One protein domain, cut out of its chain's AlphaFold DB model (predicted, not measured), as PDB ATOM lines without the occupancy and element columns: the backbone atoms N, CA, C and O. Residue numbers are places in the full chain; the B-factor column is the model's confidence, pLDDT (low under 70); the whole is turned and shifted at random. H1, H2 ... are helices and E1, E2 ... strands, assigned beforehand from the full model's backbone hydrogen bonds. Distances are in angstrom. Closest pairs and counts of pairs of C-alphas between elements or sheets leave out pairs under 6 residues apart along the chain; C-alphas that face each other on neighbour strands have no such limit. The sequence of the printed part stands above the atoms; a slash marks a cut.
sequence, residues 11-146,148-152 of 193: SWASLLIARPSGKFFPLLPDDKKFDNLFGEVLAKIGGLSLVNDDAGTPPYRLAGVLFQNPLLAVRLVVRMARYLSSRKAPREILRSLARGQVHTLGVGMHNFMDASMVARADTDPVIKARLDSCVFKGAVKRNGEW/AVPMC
ATOM      1  N   SER A  11      38.334 -17.046  16.507       58.25
ATOM      2  CA  SER A  11      38.515 -18.304  17.217       58.25
ATOM      3  C   SER A  11      37.153 -18.923  17.489       58.25
ATOM      4  O   SER A  11      36.364 -18.382  18.258       58.25
ATOM      5  N   TRP A  12      36.870 -20.064  16.856       60.97
ATOM      6  CA  TRP A  12      35.608 -20.788  17.017       60.97
ATOM      7  C   TRP A  12      35.804 -22.123  17.744       60.97
ATOM      8  O   TRP A  12      36.587 -22.967  17.315       60.97
ATOM      9  N   ALA A  13      35.086 -22.361  18.834       64.75
ATOM     10  CA  ALA A  13      35.023 -23.662  19.489       64.75
ATOM     11  C   ALA A  13      33.691 -24.340  19.152       64.75
ATOM     12  O   ALA A  13      32.623 -23.809  19.458       64.75
ATOM     13  N   SER A  14      33.758 -25.523  18.532       68.12
ATOM     14  CA  SER A  14      32.579 -26.352  18.282       68.12
ATOM     15  C   SER A  14      32.374 -27.347  19.413       68.12
ATOM     16  O   SER A  14      33.214 -28.220  19.660       68.12
ATOM     17  N   LEU A  15      31.237 -27.223  20.086       73.69
ATOM     18  CA  LEU A  15      30.781 -28.143  21.116       73.69
ATOM     19  C   LEU A  15      29.599 -28.946  20.572       73.69
ATOM     20  O   LEU A  15      28.629 -28.383  20.072       73.69
ATOM     21  N   LEU A  16      29.662 -30.267  20.698       78.31
ATOM     22  CA  LEU A  16      28.514 -31.148  20.517       78.31
ATOM     23  C   LEU A  16      27.779 -31.269  21.845       78.31
ATOM     24  O   LEU A  16      28.397 -31.657  22.828       78.31
ATOM     25  N   ILE A  17      26.479 -30.999  21.879       80.12
ATOM     26  CA  ILE A  17      25.636 -31.118  23.071       80.12
ATOM     27  C   ILE A  17      24.567 -32.179  22.811       80.12
ATOM     28  O   ILE A  17      23.752 -32.039  21.899       80.12
ATOM     29  N   ALA A  18      24.552 -33.251  23.603       81.62
ATOM     30  CA  ALA A  18      23.488 -34.248  23.558       81.62
ATOM     31  C   ALA A  18      22.201 -33.662  24.157       81.62
ATOM     32  O   ALA A  18      22.151 -33.381  25.353       81.62
ATOM     33  N   ARG A  19      21.137 -33.535  23.352       78.31
ATOM     34  CA  ARG A  19      19.818 -33.055  23.812       78.31
ATOM     35  C   ARG A  19      19.290 -33.766  25.064       78.31
ATOM     36  O   ARG A  19      18.806 -33.072  25.948       78.31
ATOM     37  N   PRO A  20      19.358 -35.109  25.167       75.12
ATOM     38  CA  PRO A  20      18.695 -35.814  26.264       75.12
ATOM     39  C   PRO A  20      19.339 -35.604  27.637       75.12
ATOM     40  O   PRO A  20      18.673 -35.806  28.644       75.12
ATOM     41  N   SER A  21      20.622 -35.242  27.692       80.25
ATOM     42  CA  SER A  21      21.375 -35.176  28.952       80.25
ATOM     43  C   SER A  21      22.157 -33.894  29.168       80.25
ATOM     44  O   SER A  21      22.767 -33.730  30.221       80.25
ATOM     45  N   GLY A  22      22.210 -33.010  28.172       76.75
ATOM     46  CA  GLY A  22      23.021 -31.797  28.222       76.75
ATOM     47  C   GLY A  22      24.530 -32.057  28.247       76.75
ATOM     48  O   GLY A  22      25.306 -31.109  28.356       76.75
ATOM     49  N   LYS A  23      24.981 -33.316  28.133       82.31
ATOM     50  CA  LYS A  23      26.413 -33.619  28.058       82.31
ATOM     51  C   LYS A  23      27.002 -32.961  26.828       82.31
ATOM     52  O   LYS A  23      26.441 -33.074  25.738       82.31
ATOM     53  N   PHE A  24      28.155 -32.332  27.009       78.62
ATOM     54  CA  PHE A  24      28.878 -31.684  25.933       78.62
ATOM     55  C   PHE A  24      30.183 -32.414  25.612       78.62
ATOM     56  O   PHE A  24      30.799 -33.051  26.468       78.62
ATOM     57  N   PHE A  25      30.604 -32.326  24.356       79.12
ATOM     58  CA  PHE A  25      31.854 -32.877  23.861       79.12
ATOM     59  C   PHE A  25      32.496 -31.902  22.868       79.12
ATOM     60  O   PHE A  25      31.869 -31.575  21.858       79.12
ATOM     61  N   PRO A  26      33.732 -31.436  23.113       75.31
ATOM     62  CA  PRO A  26      34.443 -30.601  22.154       75.31
ATOM     63  C   PRO A  26      34.802 -31.417  20.912       75.31
ATOM     64  O   PRO A  26      35.518 -32.418  20.998       75.31
ATOM     65  N   LEU A  27      34.301 -30.984  19.753       71.69
ATOM     66  CA  LEU A  27      34.504 -31.674  18.477       71.69
ATOM     67  C   LEU A  27      35.979 -31.667  18.051       71.69
ATOM     68  O   LEU A  27      36.446 -32.594  17.394       71.69
ATOM     69  N   LEU A  28      36.711 -30.633  18.458       72.44
ATOM     70  CA  LEU A  28      38.108 -30.405  18.113       72.44
ATOM     71  C   LEU A  28      38.989 -30.478  19.357       72.44
ATOM     72  O   LEU A  28      38.511 -30.160  20.451       72.44
ATOM     73  N   PRO A  29      40.277 -30.826  19.206       72.38
ATOM     74  CA  PRO A  29      41.234 -30.665  20.279       72.38
ATOM     75  C   PRO A  29      41.293 -29.217  20.731       72.38
ATOM     76  O   PRO A  29      41.253 -28.272  19.939       72.38
ATOM     77  N   ASP A  30      41.413 -29.088  22.039       70.69
ATOM     78  CA  ASP A  30      41.639 -27.835  22.730       70.69
ATOM     79  C   ASP A  30      43.044 -27.897  23.330       70.69
ATOM     80  O   ASP A  30      43.239 -28.117  24.525       70.69
ATOM     81  N   ASP A  31      44.047 -27.908  22.447       74.00
ATOM     82  CA  ASP A  31      45.447 -27.954  22.840       74.00
ATOM     83  C   ASP A  31      46.300 -27.090  21.915       74.00
ATOM     84  O   ASP A  31      46.161 -27.147  20.693       74.00
ATOM     85  N   LYS A  32      47.258 -26.361  22.502       73.06
ATOM     86  CA  LYS A  32      48.125 -25.416  21.778       73.06
ATOM     87  C   LYS A  32      48.818 -26.025  20.554       73.06
ATOM     88  O   LYS A  32      49.126 -25.311  19.607       73.06
ATOM     89  N   LYS A  33      49.104 -27.335  20.550       77.94
ATOM     90  CA  LYS A  33      49.767 -27.978  19.402       77.94
ATOM     91  C   LYS A  33      48.807 -28.146  18.232       77.94
ATOM     92  O   LYS A  33      49.247 -28.036  17.091       77.94
ATOM     93  N   PHE A  34      47.535 -28.444  18.502       77.38
ATOM     94  CA  PHE A  34      46.506 -28.445  17.470       77.38
ATOM     95  C   PHE A  34      46.260 -27.030  16.953       77.38
ATOM     96  O   PHE A  34      46.229 -26.847  15.744       77.38
ATOM     97  N   ASP A  35      46.196 -26.040  17.841       72.56
ATOM     98  CA  ASP A  35      45.953 -24.649  17.451       72.56
ATOM     99  C   ASP A  35      47.067 -24.108  16.550       72.56
ATOM    100  O   ASP A  35      46.785 -23.528  15.507       72.56
ATOM    101  N   ASN A  36      48.332 -24.385  16.883       79.12
ATOM    102  CA  ASN A  36      49.469 -24.017  16.038       79.12
ATOM    103  C   ASN A  36      49.413 -24.716  14.673       79.12
ATOM    104  O   ASN A  36      49.602 -24.082  13.640       79.12
ATOM    105  N   LEU A  37      49.121 -26.021  14.656       80.31
ATOM    106  CA  LEU A  37      49.035 -26.792  13.416       80.31
ATOM    107  C   LEU A  37      47.874 -26.322  12.530       80.31
ATOM    108  O   LEU A  37      48.013 -26.240  11.313       80.31
ATOM    109  N   PHE A  38      46.729 -26.018  13.132       76.75
ATOM    110  CA  PHE A  38      45.581 -25.497  12.409       76.75
ATOM    111  C   PHE A  38      45.826 -24.058  11.942       76.75
ATOM    112  O   PHE A  38      45.436 -23.702  10.835       76.75
ATOM    113  N   GLY A  39      46.568 -23.268  12.719       74.62
ATOM    114  CA  GLY A  39      47.069 -21.962  12.307       74.62
ATOM    115  C   GLY A  39      48.001 -22.034  11.097       74.62
ATOM    116  O   GLY A  39      47.830 -21.247  10.174       74.62
ATOM    117  N   GLU A  40      48.907 -23.015  11.022       79.75
ATOM    118  CA  GLU A  40      49.748 -23.254   9.832       79.75
ATOM    119  C   GLU A  40      48.897 -23.550   8.579       79.75
ATOM    120  O   GLU A  40      49.204 -23.085   7.478       79.75
ATOM    121  N   VAL A  41      47.805 -24.306   8.740       78.88
ATOM    122  CA  VAL A  41      46.858 -24.620   7.657       78.88
ATOM    123  C   VAL A  41      46.075 -23.372   7.240       78.88
ATOM    124  O   VAL A  41      46.019 -23.045   6.053       78.88
ATOM    125  N   LEU A  42      45.521 -22.630   8.200       72.94
ATOM    126  CA  LEU A  42      44.760 -21.408   7.934       72.94
ATOM    127  C   LEU A  42      45.629 -20.274   7.387       72.94
ATOM    128  O   LEU A  42      45.154 -19.517   6.546       72.94
ATOM    129  N   ALA A  43      46.906 -20.197   7.757       75.19
ATOM    130  CA  ALA A  43      47.842 -19.236   7.185       75.19
ATOM    131  C   ALA A  43      48.036 -19.447   5.675       75.19
ATOM    132  O   ALA A  43      48.228 -18.477   4.948       75.19
ATOM    133  N   LYS A  44      47.947 -20.698   5.200       77.75
ATOM    134  CA  LYS A  44      48.056 -21.055   3.776       77.75
ATOM    135  C   LYS A  44      46.735 -20.918   3.025       77.75
ATOM    136  O   LYS A  44      46.738 -20.560   1.853       77.75
ATOM    137  N   ILE A  45      45.613 -21.214   3.680       74.25
ATOM    138  CA  ILE A  45      44.286 -21.123   3.055       74.25
ATOM    139  C   ILE A  45      43.765 -19.684   3.089       74.25
ATOM    140  O   ILE A  45      43.003 -19.305   2.213       74.25
ATOM    141  N   GLY A  46      44.160 -18.867   4.061       64.06
ATOM    142  CA  GLY A  46      43.577 -17.553   4.336       64.06
ATOM    143  C   GLY A  46      42.390 -17.645   5.293       64.06
ATOM    144  O   GLY A  46      42.306 -16.879   6.236       64.06
ATOM    145  N   GLY A  47      41.512 -18.630   5.164       66.31
ATOM    146  CA  GLY A  47      40.381 -18.776   6.074       66.31
ATOM    147  C   GLY A  47      39.403 -19.827   5.587       66.31
ATOM    148  O   GLY A  47      39.544 -20.359   4.487       66.31
ATOM    149  N   LEU A  48      38.427 -20.150   6.422       65.38
ATOM    150  CA  LEU A  48      37.354 -21.082   6.094       65.38
ATOM    151  C   LEU A  48      36.039 -20.492   6.598       65.38
ATOM    152  O   LEU A  48      35.968 -20.073   7.744       65.38
ATOM    153  N   SER A  49      34.982 -20.498   5.801       58.91
ATOM    154  CA  SER A  49      33.622 -20.233   6.274       58.91
ATOM    155  C   SER A  49      32.669 -21.283   5.716       58.91
ATOM    156  O   SER A  49      32.914 -21.861   4.661       58.91
ATOM    157  N   LEU A  50      31.575 -21.546   6.433       54.44
ATOM    158  CA  LEU A  50      30.434 -22.324   5.920       54.44
ATOM    159  C   LEU A  50      29.255 -21.437   5.527       54.44
ATOM    160  O   LEU A  50      28.199 -21.951   5.166       54.44
ATOM    161  N   VAL A  51      29.396 -20.117   5.641       53.50
ATOM    162  CA  VAL A  51      28.366 -19.198   5.160       53.50
ATOM    163  C   VAL A  51      28.447 -19.190   3.636       53.50
ATOM    164  O   VAL A  51      29.530 -19.011   3.085       53.50
ATOM    165  N   ASN A  52      27.312 -19.387   2.962       49.16
ATOM    166  CA  ASN A  52      27.230 -19.467   1.495       49.16
ATOM    167  C   ASN A  52      27.819 -18.238   0.773       49.16
ATOM    168  O   ASN A  52      28.187 -18.341  -0.393       49.16
ATOM    169  N   ASP A  53      27.948 -17.110   1.473       50.59
ATOM    170  CA  ASP A  53      28.555 -15.876   0.965       50.59
ATOM    171  C   ASP A  53      30.092 -15.918   0.874       50.59
ATOM    172  O   ASP A  53      30.697 -14.955   0.403       50.59
ATOM    173  N   ASP A  54      30.746 -16.978   1.360       50.31
ATOM    174  CA  ASP A  54      32.200 -17.137   1.299       50.31
ATOM    175  C   ASP A  54      32.608 -17.937   0.059       50.31
ATOM    176  O   ASP A  54      32.728 -19.161   0.102       50.31
ATOM    177  N   ALA A  55      32.763 -17.235  -1.067       51.88
ATOM    178  CA  ALA A  55      33.472 -17.644  -2.287       51.88
ATOM    179  C   ALA A  55      33.287 -19.099  -2.801       51.88
ATOM    180  O   ALA A  55      34.150 -19.590  -3.531       51.88
ATOM    181  N   GLY A  56      32.216 -19.813  -2.423       51.16
ATOM    182  CA  GLY A  56      31.784 -21.137  -2.906       51.16
ATOM    183  C   GLY A  56      32.795 -22.297  -2.859       51.16
ATOM    184  O   GLY A  56      32.479 -23.406  -3.282       51.16
ATOM    185  N   THR A  57      34.018 -22.079  -2.377       60.31
ATOM    186  CA  THR A  57      35.159 -22.999  -2.503       60.31
ATOM    187  C   THR A  57      35.839 -23.493  -1.204       60.31
ATOM    188  O   THR A  57      36.848 -24.196  -1.338       60.31
ATOM    189  N   PRO A  58      35.355 -23.241   0.039       62.72
ATOM    190  CA  PRO A  58      36.071 -23.628   1.263       62.72
ATOM    191  C   PRO A  58      36.549 -25.094   1.322       62.72
ATOM    192  O   PRO A  58      37.732 -25.314   1.602       62.72
ATOM    193  N   PRO A  59      35.714 -26.114   1.014       66.12
ATOM    194  CA  PRO A  59      36.162 -27.506   1.077       66.12
ATOM    195  C   PRO A  59      37.226 -27.831   0.018       66.12
ATOM    196  O   PRO A  59      38.159 -28.585   0.293       66.12
ATOM    197  N   TYR A  60      37.143 -27.220  -1.166       69.62
ATOM    198  CA  TYR A  60      38.106 -27.431  -2.248       69.62
ATOM    199  C   TYR A  60      39.453 -26.767  -1.959       69.62
ATOM    200  O   TYR A  60      40.496 -27.352  -2.239       69.62
ATOM    201  N   ARG A  61      39.455 -25.578  -1.345       69.75
ATOM    202  CA  ARG A  61      40.685 -24.879  -0.941       69.75
ATOM    203  C   ARG A  61      41.423 -25.621   0.164       69.75
ATOM    204  O   ARG A  61      42.642 -25.761   0.092       69.75
ATOM    205  N   LEU A  62      40.686 -26.142   1.147       74.31
ATOM    206  CA  LEU A  62      41.254 -27.008   2.176       74.31
ATOM    207  C   LEU A  62      41.867 -28.264   1.550       74.31
ATOM    208  O   LEU A  62      43.032 -28.558   1.805       74.31
ATOM    209  N   ALA A  63      41.126 -28.964   0.688       76.75
ATOM    210  CA  ALA A  63      41.634 -30.150  -0.000       76.75
ATOM    211  C   ALA A  63      42.886 -29.839  -0.842       76.75
ATOM    212  O   ALA A  63      43.875 -30.564  -0.757       76.75
ATOM    213  N   GLY A  64      42.877 -28.731  -1.588       78.56
ATOM    214  CA  GLY A  64      44.008 -28.280  -2.396       78.56
ATOM    215  C   GLY A  64      45.252 -27.975  -1.563       78.56
ATOM    216  O   GLY A  64      46.336 -28.459  -1.884       78.56
ATOM    217  N   VAL A  65      45.115 -27.246  -0.450       78.25
ATOM    218  CA  VAL A  65      46.250 -26.947   0.440       78.25
ATOM    219  C   VAL A  65      46.780 -28.207   1.113       78.25
ATOM    220  O   VAL A  65      47.997 -28.369   1.209       78.25
ATOM    221  N   LEU A  66      45.907 -29.120   1.543       80.44
ATOM    222  CA  LEU A  66      46.330 -30.396   2.122       80.44
ATOM    223  C   LEU A  66      47.056 -31.273   1.091       80.44
ATOM    224  O   LEU A  66      48.058 -31.896   1.434       80.44
ATOM    225  N   PHE A  67      46.616 -31.266  -0.170       83.50
ATOM    226  CA  PHE A  67      47.288 -31.972  -1.263       83.50
ATOM    227  C   PHE A  67      48.664 -31.371  -1.580       83.50
ATOM    228  O   PHE A  67      49.645 -32.096  -1.725       83.50
ATOM    229  N   GLN A  68      48.765 -30.041  -1.618       82.88
ATOM    230  CA  GLN A  68      50.028 -29.328  -1.844       82.88
ATOM    231  C   GLN A  68      50.991 -29.405  -0.645       82.88
ATOM    232  O   GLN A  68      52.184 -29.156  -0.796       82.88
ATOM    233  N   ASN A  69      50.496 -29.733   0.555       84.19
ATOM    234  CA  ASN A  69      51.284 -29.786   1.787       84.19
ATOM    235  C   ASN A  69      51.078 -31.134   2.510       84.19
ATOM    236  O   ASN A  69      50.487 -31.174   3.597       84.19
ATOM    237  N   PRO A  70      51.606 -32.247   1.964       84.06
ATOM    238  CA  PRO A  70      51.339 -33.594   2.475       84.06
ATOM    239  C   PRO A  70      51.797 -33.788   3.927       84.06
ATOM    240  O   PRO A  70      51.133 -34.469   4.705       84.06
ATOM    241  N   LEU A  71      52.888 -33.134   4.340       87.69
ATOM    242  CA  LEU A  71      53.365 -33.191   5.724       87.69
ATOM    243  C   LEU A  71      52.373 -32.544   6.708       87.69
ATOM    244  O   LEU A  71      52.152 -33.078   7.796       87.69
ATOM    245  N   LEU A  72      51.747 -31.423   6.327       83.00
ATOM    246  CA  LEU A  72      50.708 -30.779   7.137       83.00
ATOM    247  C   LEU A  72      49.460 -31.656   7.219       83.00
ATOM    248  O   LEU A  72      48.915 -31.839   8.307       83.00
ATOM    249  N   ALA A  73      49.060 -32.260   6.097       84.00
ATOM    250  CA  ALA A  73      47.923 -33.169   6.050       84.00
ATOM    251  C   ALA A  73      48.114 -34.384   6.966       84.00
ATOM    252  O   ALA A  73      47.249 -34.674   7.792       84.00
ATOM    253  N   VAL A  74      49.275 -35.045   6.901       87.31
ATOM    254  CA  VAL A  74      49.587 -36.185   7.774       87.31
ATOM    255  C   VAL A  74      49.588 -35.767   9.245       87.31
ATOM    256  O   VAL A  74      48.974 -36.448  10.069       87.31
ATOM    257  N   ARG A  75      50.215 -34.634   9.598       86.69
ATOM    258  CA  ARG A  75      50.211 -34.123  10.984       86.69
ATOM    259  C   ARG A  75      48.785 -33.876  11.483       86.69
ATOM    260  O   ARG A  75      48.473 -34.262  12.611       86.69
ATOM    261  N   LEU A  76      47.926 -33.284  10.652       83.19
ATOM    262  CA  LEU A  76      46.537 -32.975  10.997       83.19
ATOM    263  C   LEU A  76      45.716 -34.254  11.204       83.19
ATOM    264  O   LEU A  76      45.070 -34.409  12.242       83.19
ATOM    265  N   VAL A  77      45.812 -35.207  10.270       84.69
ATOM    266  CA  VAL A  77      45.105 -36.496  10.333       84.69
ATOM    267  C   VAL A  77      45.555 -37.315  11.541       84.69
ATOM    268  O   VAL A  77      44.714 -37.784  12.306       84.69
ATOM    269  N   VAL A  78      46.864 -37.448  11.777       86.44
ATOM    270  CA  VAL A  78      47.397 -38.198  12.929       86.44
ATOM    271  C   VAL A  78      46.955 -37.567  14.247       86.44
ATOM    272  O   VAL A  78      46.621 -38.283  15.197       86.44
ATOM    273  N   ARG A  79      46.928 -36.230  14.332       84.38
ATOM    274  CA  ARG A  79      46.474 -35.533  15.540       84.38
ATOM    275  C   ARG A  79      44.976 -35.727  15.767       84.38
ATOM    276  O   ARG A  79      44.598 -36.002  16.903       84.38
ATOM    277  N   MET A  80      44.157 -35.668  14.714       80.25
ATOM    278  CA  MET A  80      42.723 -35.982  14.787       80.25
ATOM    279  C   MET A  80      42.455 -37.414  15.202       80.25
ATOM    280  O   MET A  80      41.706 -37.636  16.150       80.25
ATOM    281  N   ALA A  81      43.122 -38.374  14.568       79.94
ATOM    282  CA  ALA A  81      43.002 -39.776  14.925       79.94
ATOM    283  C   ALA A  81      43.362 -39.993  16.402       79.94
ATOM    284  O   ALA A  81      42.565 -40.551  17.150       79.94
ATOM    285  N   ARG A  82      44.500 -39.457  16.873       83.88
ATOM    286  CA  ARG A  82      44.884 -39.545  18.295       83.88
ATOM    287  C   ARG A  82      43.883 -38.874  19.225       83.88
ATOM    288  O   ARG A  82      43.586 -39.437  20.274       83.88
ATOM    289  N   TYR A  83      43.380 -37.692  18.879       79.94
ATOM    290  CA  TYR A  83      42.403 -36.984  19.701       79.94
ATOM    291  C   TYR A  83      41.131 -37.817  19.876       79.94
ATOM    292  O   TYR A  83      40.747 -38.115  21.010       79.94
ATOM    293  N   LEU A  84      40.560 -38.294  18.767       73.56
ATOM    294  CA  LEU A  84      39.364 -39.137  18.753       73.56
ATOM    295  C   LEU A  84      39.581 -40.456  19.508       73.56
ATOM    296  O   LEU A  84      38.733 -40.849  20.311       73.56
ATOM    297  N   SER A  85      40.730 -41.111  19.317       75.00
ATOM    298  CA  SER A  85      41.072 -42.350  20.023       75.00
ATOM    299  C   SER A  85      41.310 -42.141  21.525       75.00
ATOM    300  O   SER A  85      40.923 -42.988  22.326       75.00
ATOM    301  N   SER A  86      41.917 -41.019  21.928       74.75
ATOM    302  CA  SER A  86      42.262 -40.735  23.331       74.75
ATOM    303  C   SER A  86      41.067 -40.329  24.189       74.75
ATOM    304  O   SER A  86      41.012 -40.662  25.371       74.75
ATOM    305  N   ARG A  87      40.093 -39.617  23.610       64.44
ATOM    306  CA  ARG A  87      39.017 -38.980  24.378       64.44
ATOM    307  C   ARG A  87      37.792 -39.860  24.603       64.44
ATOM    308  O   ARG A  87      36.843 -39.348  25.181       64.44
ATOM    309  N   LYS A  88      37.807 -41.140  24.178       64.62
ATOM    310  CA  LYS A  88      36.668 -42.087  24.249       64.62
ATOM    311  C   LYS A  88      35.344 -41.326  24.131       64.62
ATOM    312  O   LYS A  88      34.652 -41.170  25.137       64.62
ATOM    313  N   ALA A  89      35.059 -40.788  22.938       66.00
ATOM    314  CA  ALA A  89      33.866 -39.973  22.689       66.00
ATOM    315  C   ALA A  89      32.671 -40.558  23.465       66.00
ATOM    316  O   ALA A  89      32.415 -41.762  23.320       66.00
ATOM    317  N   PRO A  90      32.010 -39.784  24.355       71.38
ATOM    318  CA  PRO A  90      31.026 -40.338  25.269       71.38
ATOM    319  C   PRO A  90      30.033 -41.170  24.467       71.38
ATOM    320  O   PRO A  90      29.458 -40.670  23.501       71.38
ATOM    321  N   ARG A  91      29.841 -42.447  24.830       79.50
ATOM    322  CA  ARG A  91      28.942 -43.360  24.087       79.50
ATOM    323  C   ARG A  91      27.564 -42.739  23.864       79.50
ATOM    324  O   ARG A  91      26.893 -43.023  22.883       79.50
ATOM    325  N   GLU A  92      27.164 -41.883  24.788       79.44
ATOM    326  CA  GLU A  92      25.953 -41.087  24.738       79.44
ATOM    327  C   GLU A  92      25.957 -40.012  23.645       79.44
ATOM    328  O   GLU A  92      24.990 -39.938  22.903       79.44
ATOM    329  N   ILE A  93      27.051 -39.268  23.461       80.62
ATOM    330  CA  ILE A  93      27.212 -38.319  22.347       80.62
ATOM    331  C   ILE A  93      27.142 -39.057  21.014       80.62
ATOM    332  O   ILE A  93      26.435 -38.615  20.120       80.62
ATOM    333  N   LEU A  94      27.800 -40.215  20.890       79.56
ATOM    334  CA  LEU A  94      27.734 -41.042  19.678       79.56
ATOM    335  C   LEU A  94      26.310 -41.544  19.396       79.56
ATOM    336  O   LEU A  94      25.833 -41.452  18.266       79.56
ATOM    337  N   ARG A  95      25.602 -42.039  20.421       82.88
ATOM    338  CA  ARG A  95      24.200 -42.478  20.297       82.88
ATOM    339  C   ARG A  95      23.270 -41.322  19.945       82.88
ATOM    340  O   ARG A  95      22.407 -41.484  19.088       82.88
ATOM    341  N   SER A  96      23.428 -40.173  20.596       81.75
ATOM    342  CA  SER A  96      22.640 -38.978  20.308       81.75
ATOM    343  C   SER A  96      22.949 -38.450  18.911       81.75
ATOM    344  O   SER A  96      22.018 -38.068  18.214       81.75
ATOM    345  N   LEU A  97      24.207 -38.485  18.461       80.94
ATOM    346  CA  LEU A  97      24.603 -38.074  17.112       80.94
ATOM    347  C   LEU A  97      23.940 -38.967  16.059       80.94
ATOM    348  O   LEU A  97      23.295 -38.455  15.151       80.94
ATOM    349  N   ALA A  98      24.005 -40.292  16.236       82.62
ATOM    350  CA  ALA A  98      23.360 -41.259  15.344       82.62
ATOM    351  C   ALA A  98      21.827 -41.109  15.286       82.62
ATOM    352  O   ALA A  98      21.208 -41.454  14.287       82.62
ATOM    353  N   ARG A  99      21.207 -40.577  16.348       85.44
ATOM    354  CA  ARG A  99      19.764 -40.288  16.421       85.44
ATOM    355  C   ARG A  99      19.401 -38.868  15.972       85.44
ATOM    356  O   ARG A  99      18.252 -38.465  16.129       85.44
ATOM    357  N   GLY A 100      20.366 -38.075  15.502       79.69
ATOM    358  CA  GLY A 100      20.160 -36.661  15.167       79.69
ATOM    359  C   GLY A 100      19.817 -35.780  16.377       79.69
ATOM    360  O   GLY A 100      19.315 -34.671  16.227       79.69
ATOM    361  N   GLN A 101      20.060 -36.251  17.599       84.31
ATOM    362  CA  GLN A 101      19.736 -35.595  18.870       84.31
ATOM    363  C   GLN A 101      20.908 -34.792  19.454       84.31
ATOM    364  O   GLN A 101      20.999 -34.620  20.669       84.31
ATOM    365  N   VAL A 102      21.808 -34.299  18.607       78.75
ATOM    366  CA  VAL A 102      22.946 -33.468  19.013       78.75
ATOM    367  C   VAL A 102      22.772 -32.061  18.461       78.75
ATOM    368  O   VAL A 102      22.457 -31.894  17.286       78.75
ATOM    369  N   HIS A 103      22.984 -31.064  19.315       76.31
ATOM    370  CA  HIS A 103      23.150 -29.678  18.899       76.31
ATOM    371  C   HIS A 103      24.628 -29.340  18.785       76.31
ATOM    372  O   HIS A 103      25.440 -29.777  19.598       76.31
ATOM    373  N   THR A 104      24.965 -28.532  17.791       71.19
ATOM    374  CA  THR A 104      26.260 -27.872  17.699       71.19
ATOM    375  C   THR A 104      26.133 -26.491  18.329       71.19
ATOM    376  O   THR A 104      25.346 -25.666  17.870       71.19
ATOM    377  N   LEU A 105      26.895 -26.229  19.387       64.88
ATOM    378  CA  LEU A 105      27.092 -24.876  19.894       64.88
ATOM    379  C   LEU A 105      28.434 -24.370  19.382       64.88
ATOM    380  O   LEU A 105      29.475 -24.989  19.608       64.88
ATOM    381  N   GLY A 106      28.385 -23.250  18.673       65.12
ATOM    382  CA  GLY A 106      29.562 -22.534  18.222       65.12
ATOM    383  C   GLY A 106      29.837 -21.345  19.127       65.12
ATOM    384  O   GLY A 106      29.056 -20.400  19.116       65.12
ATOM    385  N   VAL A 107      30.934 -21.374  19.881       60.28
ATOM    386  CA  VAL A 107      31.401 -20.197  20.628       60.28
ATOM    387  C   VAL A 107      32.481 -19.524  19.795       60.28
ATOM    388  O   VAL A 107      33.517 -20.133  19.542       60.28
ATOM    389  N   GLY A 108      32.214 -18.308  19.321       61.91
ATOM    390  CA  GLY A 108      33.151 -17.511  18.530       61.91
ATOM    391  C   GLY A 108      33.706 -16.341  19.336       61.91
ATOM    392  O   GLY A 108      32.938 -15.610  19.954       61.91
ATOM    393  N   MET A 109      35.020 -16.143  19.302       61.12
ATOM    394  CA  MET A 109      35.668 -14.882  19.665       61.12
ATOM    395  C   MET A 109      36.184 -14.229  18.390       61.12
ATOM    396  O   MET A 109      36.854 -14.894  17.601       61.12
ATOM    397  N   HIS A 110      35.902 -12.944  18.198       64.12
ATOM    398  CA  HIS A 110      36.411 -12.189  17.059       64.12
ATOM    399  C   HIS A 110      37.476 -11.190  17.517       64.12
ATOM    400  O   HIS A 110      37.316 -10.510  18.525       64.12
ATOM    401  N   ASN A 111      38.544 -11.084  16.738       66.62
ATOM    402  CA  ASN A 111      39.576 -10.064  16.869       66.62
ATOM    403  C   ASN A 111      39.655  -9.289  15.549       66.62
ATOM    404  O   ASN A 111      39.365  -9.828  14.478       66.62
ATOM    405  N   PHE A 112      40.053  -8.020  15.608       69.06
ATOM    406  CA  PHE A 112      40.301  -7.244  14.397       69.06
ATOM    407  C   PHE A 112      41.687  -7.560  13.843       69.06
ATOM    408  O   PHE A 112      42.657  -7.659  14.592       69.06
ATOM    409  N   MET A 113      41.781  -7.701  12.520       74.81
ATOM    410  CA  MET A 113      43.081  -7.697  11.855       74.81
ATOM    411  C   MET A 113      43.723  -6.315  11.962       74.81
ATOM    412  O   MET A 113      43.027  -5.300  11.997       74.81
ATOM    413  N   ASP A 114      45.053  -6.289  11.934       77.00
ATOM    414  CA  ASP A 114      45.810  -5.045  11.863       77.00
ATOM    415  C   ASP A 114      45.465  -4.248  10.590       77.00
ATOM    416  O   ASP A 114      45.294  -4.818   9.505       77.00
ATOM    417  N   ALA A 115      45.389  -2.919  10.705       74.94
ATOM    418  CA  ALA A 115      45.031  -2.036   9.596       74.94
ATOM    419  C   ALA A 115      45.995  -2.161   8.399       74.94
ATOM    420  O   ALA A 115      45.555  -2.132   7.249       74.94
ATOM    421  N   SER A 116      47.290  -2.386   8.649       78.69
ATOM    422  CA  SER A 116      48.298  -2.605   7.602       78.69
ATOM    423  C   SER A 116      48.101  -3.923   6.850       78.69
ATOM    424  O   SER A 116      48.512  -4.062   5.697       78.69
ATOM    425  N   MET A 117      47.472  -4.916   7.482       79.31
ATOM    426  CA  MET A 117      47.068  -6.139   6.797       79.31
ATOM    427  C   MET A 117      45.857  -5.855   5.922       79.31
ATOM    428  O   MET A 117      45.901  -6.172   4.742       79.31
ATOM    429  N   VAL A 118      44.823  -5.198   6.457       81.88
ATOM    430  CA  VAL A 118      43.611  -4.858   5.690       81.88
ATOM    431  C   VAL A 118      43.954  -4.059   4.425       81.88
ATOM    432  O   VAL A 118      43.474  -4.406   3.351       81.88
ATOM    433  N   ALA A 119      44.849  -3.073   4.520       82.62
ATOM    434  CA  ALA A 119      45.280  -2.259   3.380       82.62
ATOM    435  C   ALA A 119      45.995  -3.054   2.270       82.62
ATOM    436  O   ALA A 119      46.010  -2.640   1.116       82.62
ATOM    437  N   ARG A 120      46.586  -4.212   2.595       84.12
ATOM    438  CA  ARG A 120      47.272  -5.072   1.620       84.12
ATOM    439  C   ARG A 120      46.347  -6.064   0.924       84.12
ATOM    440  O   ARG A 120      46.819  -6.777   0.043       84.12
ATOM    441  N   ALA A 121      45.059  -6.110   1.267       84.38
ATOM    442  CA  ALA A 121      44.112  -7.076   0.710       84.38
ATOM    443  C   ALA A 121      44.054  -7.078  -0.829       84.38
ATOM    444  O   ALA A 121      43.866  -8.134  -1.425       84.38
ATOM    445  N   ASP A 122      44.276  -5.937  -1.481       82.94
ATOM    446  CA  ASP A 122      44.273  -5.853  -2.948       82.94
ATOM    447  C   ASP A 122      45.508  -6.490  -3.602       82.94
ATOM    448  O   ASP A 122      45.478  -6.847  -4.779       82.94
ATOM    449  N   THR A 123      46.589  -6.666  -2.839       85.62
ATOM    450  CA  THR A 123      47.888  -7.162  -3.326       85.62
ATOM    451  C   THR A 123      48.282  -8.519  -2.743       85.62
ATOM    452  O   THR A 123      49.118  -9.212  -3.319       85.62
ATOM    453  N   ASP A 124      47.662  -8.930  -1.634       83.94
ATOM    454  CA  ASP A 124      47.894 -10.211  -0.976       83.94
ATOM    455  C   ASP A 124      46.627 -11.092  -1.049       83.94
ATOM    456  O   ASP A 124      45.653 -10.858  -0.320       83.94
ATOM    457  N   PRO A 125      46.622 -12.142  -1.895       81.12
ATOM    458  CA  PRO A 125      45.454 -12.999  -2.089       81.12
ATOM    459  C   PRO A 125      45.077 -13.806  -0.837       81.12
ATOM    460  O   PRO A 125      43.922 -14.211  -0.690       81.12
ATOM    461  N   VAL A 126      46.017 -14.037   0.087       80.25
ATOM    462  CA  VAL A 126      45.744 -14.722   1.357       80.25
ATOM    463  C   VAL A 126      44.996 -13.786   2.299       80.25
ATOM    464  O   VAL A 126      44.040 -14.206   2.950       80.25
ATOM    465  N   ILE A 127      45.391 -12.513   2.354       80.81
ATOM    466  CA  ILE A 127      44.679 -11.493   3.132       80.81
ATOM    467  C   ILE A 127      43.293 -11.231   2.544       80.81
ATOM    468  O   ILE A 127      42.321 -11.164   3.297       80.81
ATOM    469  N   LYS A 128      43.172 -11.150   1.216       82.25
ATOM    470  CA  LYS A 128      41.868 -11.042   0.554       82.25
ATOM    471  C   LYS A 128      40.941 -12.180   0.963       82.25
ATOM    472  O   LYS A 128      39.844 -11.948   1.455       82.25
ATOM    473  N   ALA A 129      41.443 -13.408   0.891       75.19
ATOM    474  CA  ALA A 129      40.696 -14.577   1.323       75.19
ATOM    475  C   ALA A 129      40.324 -14.566   2.813       75.19
ATOM    476  O   ALA A 129      39.254 -15.058   3.165       75.19
ATOM    477  N   ARG A 130      41.176 -14.018   3.694       77.44
ATOM    478  CA  ARG A 130      40.836 -13.822   5.118       77.44
ATOM    479  C   ARG A 130      39.601 -12.942   5.255       77.44
ATOM    480  O   ARG A 130      38.676 -13.312   5.974       77.44
ATOM    481  N   LEU A 131      39.594 -11.804   4.565       77.25
ATOM    482  CA  LEU A 131      38.492 -10.846   4.586       77.25
ATOM    483  C   LEU A 131      37.216 -11.429   3.980       77.25
ATOM    484  O   LEU A 131      36.165 -11.327   4.607       77.25
ATOM    485  N   ASP A 132      37.316 -12.098   2.833       75.44
ATOM    486  CA  ASP A 132      36.172 -12.735   2.169       75.44
ATOM    487  C   ASP A 132      35.528 -13.808   3.067       75.44
ATOM    488  O   ASP A 132      34.303 -13.861   3.196       75.44
ATOM    489  N   SER A 133      36.361 -14.566   3.796       71.50
ATOM    490  CA  SER A 133      35.915 -15.589   4.753       71.50
ATOM    491  C   SER A 133      35.360 -15.050   6.071       71.50
ATOM    492  O   SER A 133      34.939 -15.819   6.942       71.50
ATOM    493  N   CYS A 134      35.350 -13.729   6.255       74.56
ATOM    494  CA  CYS A 134      34.841 -13.119   7.469       74.56
ATOM    495  C   CYS A 134      33.320 -13.307   7.570       74.56
ATOM    496  O   CYS A 134      32.543 -12.771   6.781       74.56
ATOM    497  N   VAL A 135      32.892 -14.044   8.597       69.88
ATOM    498  CA  VAL A 135      31.471 -14.248   8.920       69.88
ATOM    499  C   VAL A 135      30.828 -13.029   9.582       69.88
ATOM    500  O   VAL A 135      29.611 -12.879   9.548       69.88
ATOM    501  N   PHE A 136      31.638 -12.145  10.167       74.19
ATOM    502  CA  PHE A 136      31.179 -10.908  10.790       74.19
ATOM    503  C   PHE A 136      31.222  -9.779   9.760       74.19
ATOM    504  O   PHE A 136      32.267  -9.164   9.529       74.19
ATOM    505  N   LYS A 137      30.081  -9.524   9.117       76.31
ATOM    506  CA  LYS A 137      29.926  -8.479   8.099       76.31
ATOM    507  C   LYS A 137      29.062  -7.331   8.623       76.31
ATOM    508  O   LYS A 137      28.060  -7.564   9.293       76.31
ATOM    509  N   GLY A 138      29.459  -6.100   8.313       77.81
ATOM    510  CA  GLY A 138      28.661  -4.892   8.522       77.81
ATOM    511  C   GLY A 138      28.008  -4.433   7.217       77.81
ATOM    512  O   GLY A 138      28.488  -4.761   6.133       77.81
ATOM    513  N   ALA A 139      26.913  -3.680   7.312       82.50
ATOM    514  CA  ALA A 139      26.238  -3.104   6.152       82.50
ATOM    515  C   ALA A 139      26.743  -1.677   5.904       82.50
ATOM    516  O   ALA A 139      26.583  -0.805   6.755       82.50
ATOM    517  N   VAL A 140      27.330  -1.434   4.732       80.62
ATOM    518  CA  VAL A 140      27.824  -0.113   4.319       80.62
ATOM    519  C   VAL A 140      27.163   0.272   3.004       80.62
ATOM    520  O   VAL A 140      27.011  -0.560   2.110       80.62
ATOM    521  N   LYS A 141      26.760   1.536   2.870       79.81
ATOM    522  CA  LYS A 141      26.180   2.054   1.632       79.81
ATOM    523  C   LYS A 141      27.292   2.575   0.717       79.81
ATOM    524  O   LYS A 141      27.989   3.514   1.084       79.81
ATOM    525  N   ARG A 142      27.460   1.983  -0.469       79.56
ATOM    526  CA  ARG A 142      28.443   2.387  -1.492       79.56
ATOM    527  C   ARG A 142      27.722   2.642  -2.809       79.56
ATOM    528  O   ARG A 142      26.952   1.802  -3.256       79.56
ATOM    529  N   ASN A 143      27.939   3.813  -3.411       80.62
ATOM    530  CA  ASN A 143      27.289   4.226  -4.666       80.62
ATOM    531  C   ASN A 143      25.753   4.100  -4.649       80.62
ATOM    532  O   ASN A 143      25.132   3.774  -5.652       80.62
ATOM    533  N   GLY A 144      25.129   4.343  -3.492       86.06
ATOM    534  CA  GLY A 144      23.678   4.229  -3.329       86.06
ATOM    535  C   GLY A 144      23.169   2.830  -2.959       86.06
ATOM    536  O   GLY A 144      22.035   2.727  -2.496       86.06
ATOM    537  N   GLU A 145      24.001   1.792  -3.053       87.06
ATOM    538  CA  GLU A 145      23.632   0.401  -2.779       87.06
ATOM    539  C   GLU A 145      24.169  -0.085  -1.429       87.06
ATOM    540  O   GLU A 145      25.269   0.274  -1.008       87.06
ATOM    541  N   TRP A 146      23.390  -0.918  -0.737       84.19
ATOM    542  CA  TRP A 146      23.823  -1.556   0.504       84.19
ATOM    543  C   TRP A 146      24.687  -2.775   0.200       84.19
ATOM    544  O   TRP A 146      24.252  -3.696  -0.486       84.19
ATOM    545  N   ALA A 148      27.262  -5.773   2.058       81.38
ATOM    546  CA  ALA A 148      27.790  -6.467   3.225       81.38
ATOM    547  C   ALA A 148      29.316  -6.556   3.108       81.38
ATOM    548  O   ALA A 148      29.835  -7.247   2.231       81.38
ATOM    549  N   VAL A 149      30.037  -5.865   3.989       81.75
ATOM    550  CA  VAL A 149      31.505  -5.809   3.987       81.75
ATOM    551  C   VAL A 149      32.078  -6.432   5.264       81.75
ATOM    552  O   VAL A 149      31.448  -6.339   6.318       81.75
ATOM    553  N   PRO A 150      33.271  -7.049   5.223       79.06
ATOM    554  CA  PRO A 150      33.920  -7.588   6.418       79.06
ATOM    555  C   PRO A 150      34.093  -6.514   7.499       79.06
ATOM    556  O   PRO A 150      34.528  -5.399   7.202       79.06
ATOM    557  N   MET A 151      33.820  -6.845   8.766       80.38
ATOM    558  CA  MET A 151      33.940  -5.888   9.877       80.38
ATOM    559  C   MET A 151      35.338  -5.264   9.993       80.38
ATOM    560  O   MET A 151      35.450  -4.102  10.369       80.38
ATOM    561  N   CYS A 152      36.400  -5.997   9.642       78.50
ATOM    562  CA  CYS A 152      37.763  -5.451   9.619       78.50
ATOM    563  C   CYS A 152      37.931  -4.350   8.561       78.50
ATOM    564  O   CYS A 152      38.561  -3.333   8.839       78.50
TER     565      CYS A 152
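Overview. This is residues 11 to 146 and 148 to 152 of the 193 residues of an uncharacterized protein of Chthoniobacterales bacterium (UniProt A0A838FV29). A loose, open frame: a long, narrow ribbon of strands E2, E1 and E3 makes one side, and the crossed helices H1, H2 and H3 make another, apart from E1 and E3. H4 packs across one end of the ribbon, while H5, H6 and a small two-stranded sheet, E4 and E5, lie toward the far end of the longest axis. The printed part has 141 residues, with six named helices and five named strands in the order E1 E2 H1 H2 H3 H4 E3 H5 H6 E4 E5, and the class is mixed. The larger sheet has the order E2 - E1 - E3, and both sheets are antiparallel. The whole is loose, with a radius of gyration of the C-alphas of 17.9 A and spans of 55 by 37 by 25 A.

Along the chain. Find C-alpha 11 at (38.515, -18.304, 17.217); from there E1, residues 11 to 18, runs 22.8 A. E2 is residues 24 to 26. H1, residues 32 to 45, is 19.6 A long; H2, residues 58 to 68, is 15.4 A. H3, residues 70 to 86, begins at C-alpha 70 at (51.339, -33.594, 2.475) and runs 23.8 A. Next come H4, residues 91 to 98, and E3, residues 102 to 110, 25.3 A long. H5 is residues 115 to 118, H6 residues 125 to 132, E4 residues 137 to 142, and E5 residues 148 to 150, ending at C-alpha 150 at (33.920, -7.588, 6.418).

Arrangement. Look first at E1, antiparallel to E3, with N 13 and O 107 2.8 A apart. E1 and E2 are a hairpin, with N 16 and O 25 2.8 A apart. H4 is on this sheet at a height of 7.9 A, across the strands at 83 degrees to E1 on the local plane; C-alphas 18 and 93 are their closest, 5.6 A. H1 is the hub. With residues 41 to 45 alone it touches H2, about perpendicular at 81 degrees, closest at C-alphas 45 and 61, 6.6 A. H3 touches H1 with residues 72 to 79 alone, closest at C-alphas 37 and 76, 7.1 A. With residues 43 to 45 alone H1 touches H6, closest at C-alphas 45 and 126, 6.8 A. H5 and H6 only just touch, with 3 pairs of C-alphas within 8 A; C-alphas 117 and 127 are closest, 6.9 A. E4 and E5 are antiparallel, with N 138 and O 149 2.8 A apart. Every O i to N i+4 pair is within hydrogen-bond range in H2, H3, H4 and H6, and 9 of 10 in H1; H5 is too short for such a pair.

Size, cuts and confidence. The C-alphas of Arg 91 and Asn 143, the two farthest apart, are 55.6 A apart. Residue 147 is not printed, and C-alphas 146 and 148 are 6.9 A apart across the cut. The link from H1 to H2, residues 46 to 57, is long. Mean pLDDT of the printed part is 75.3; look for values under 70 at residues 11 to 14, 46 to 61, 87 to 89, 105 to 112 and 135.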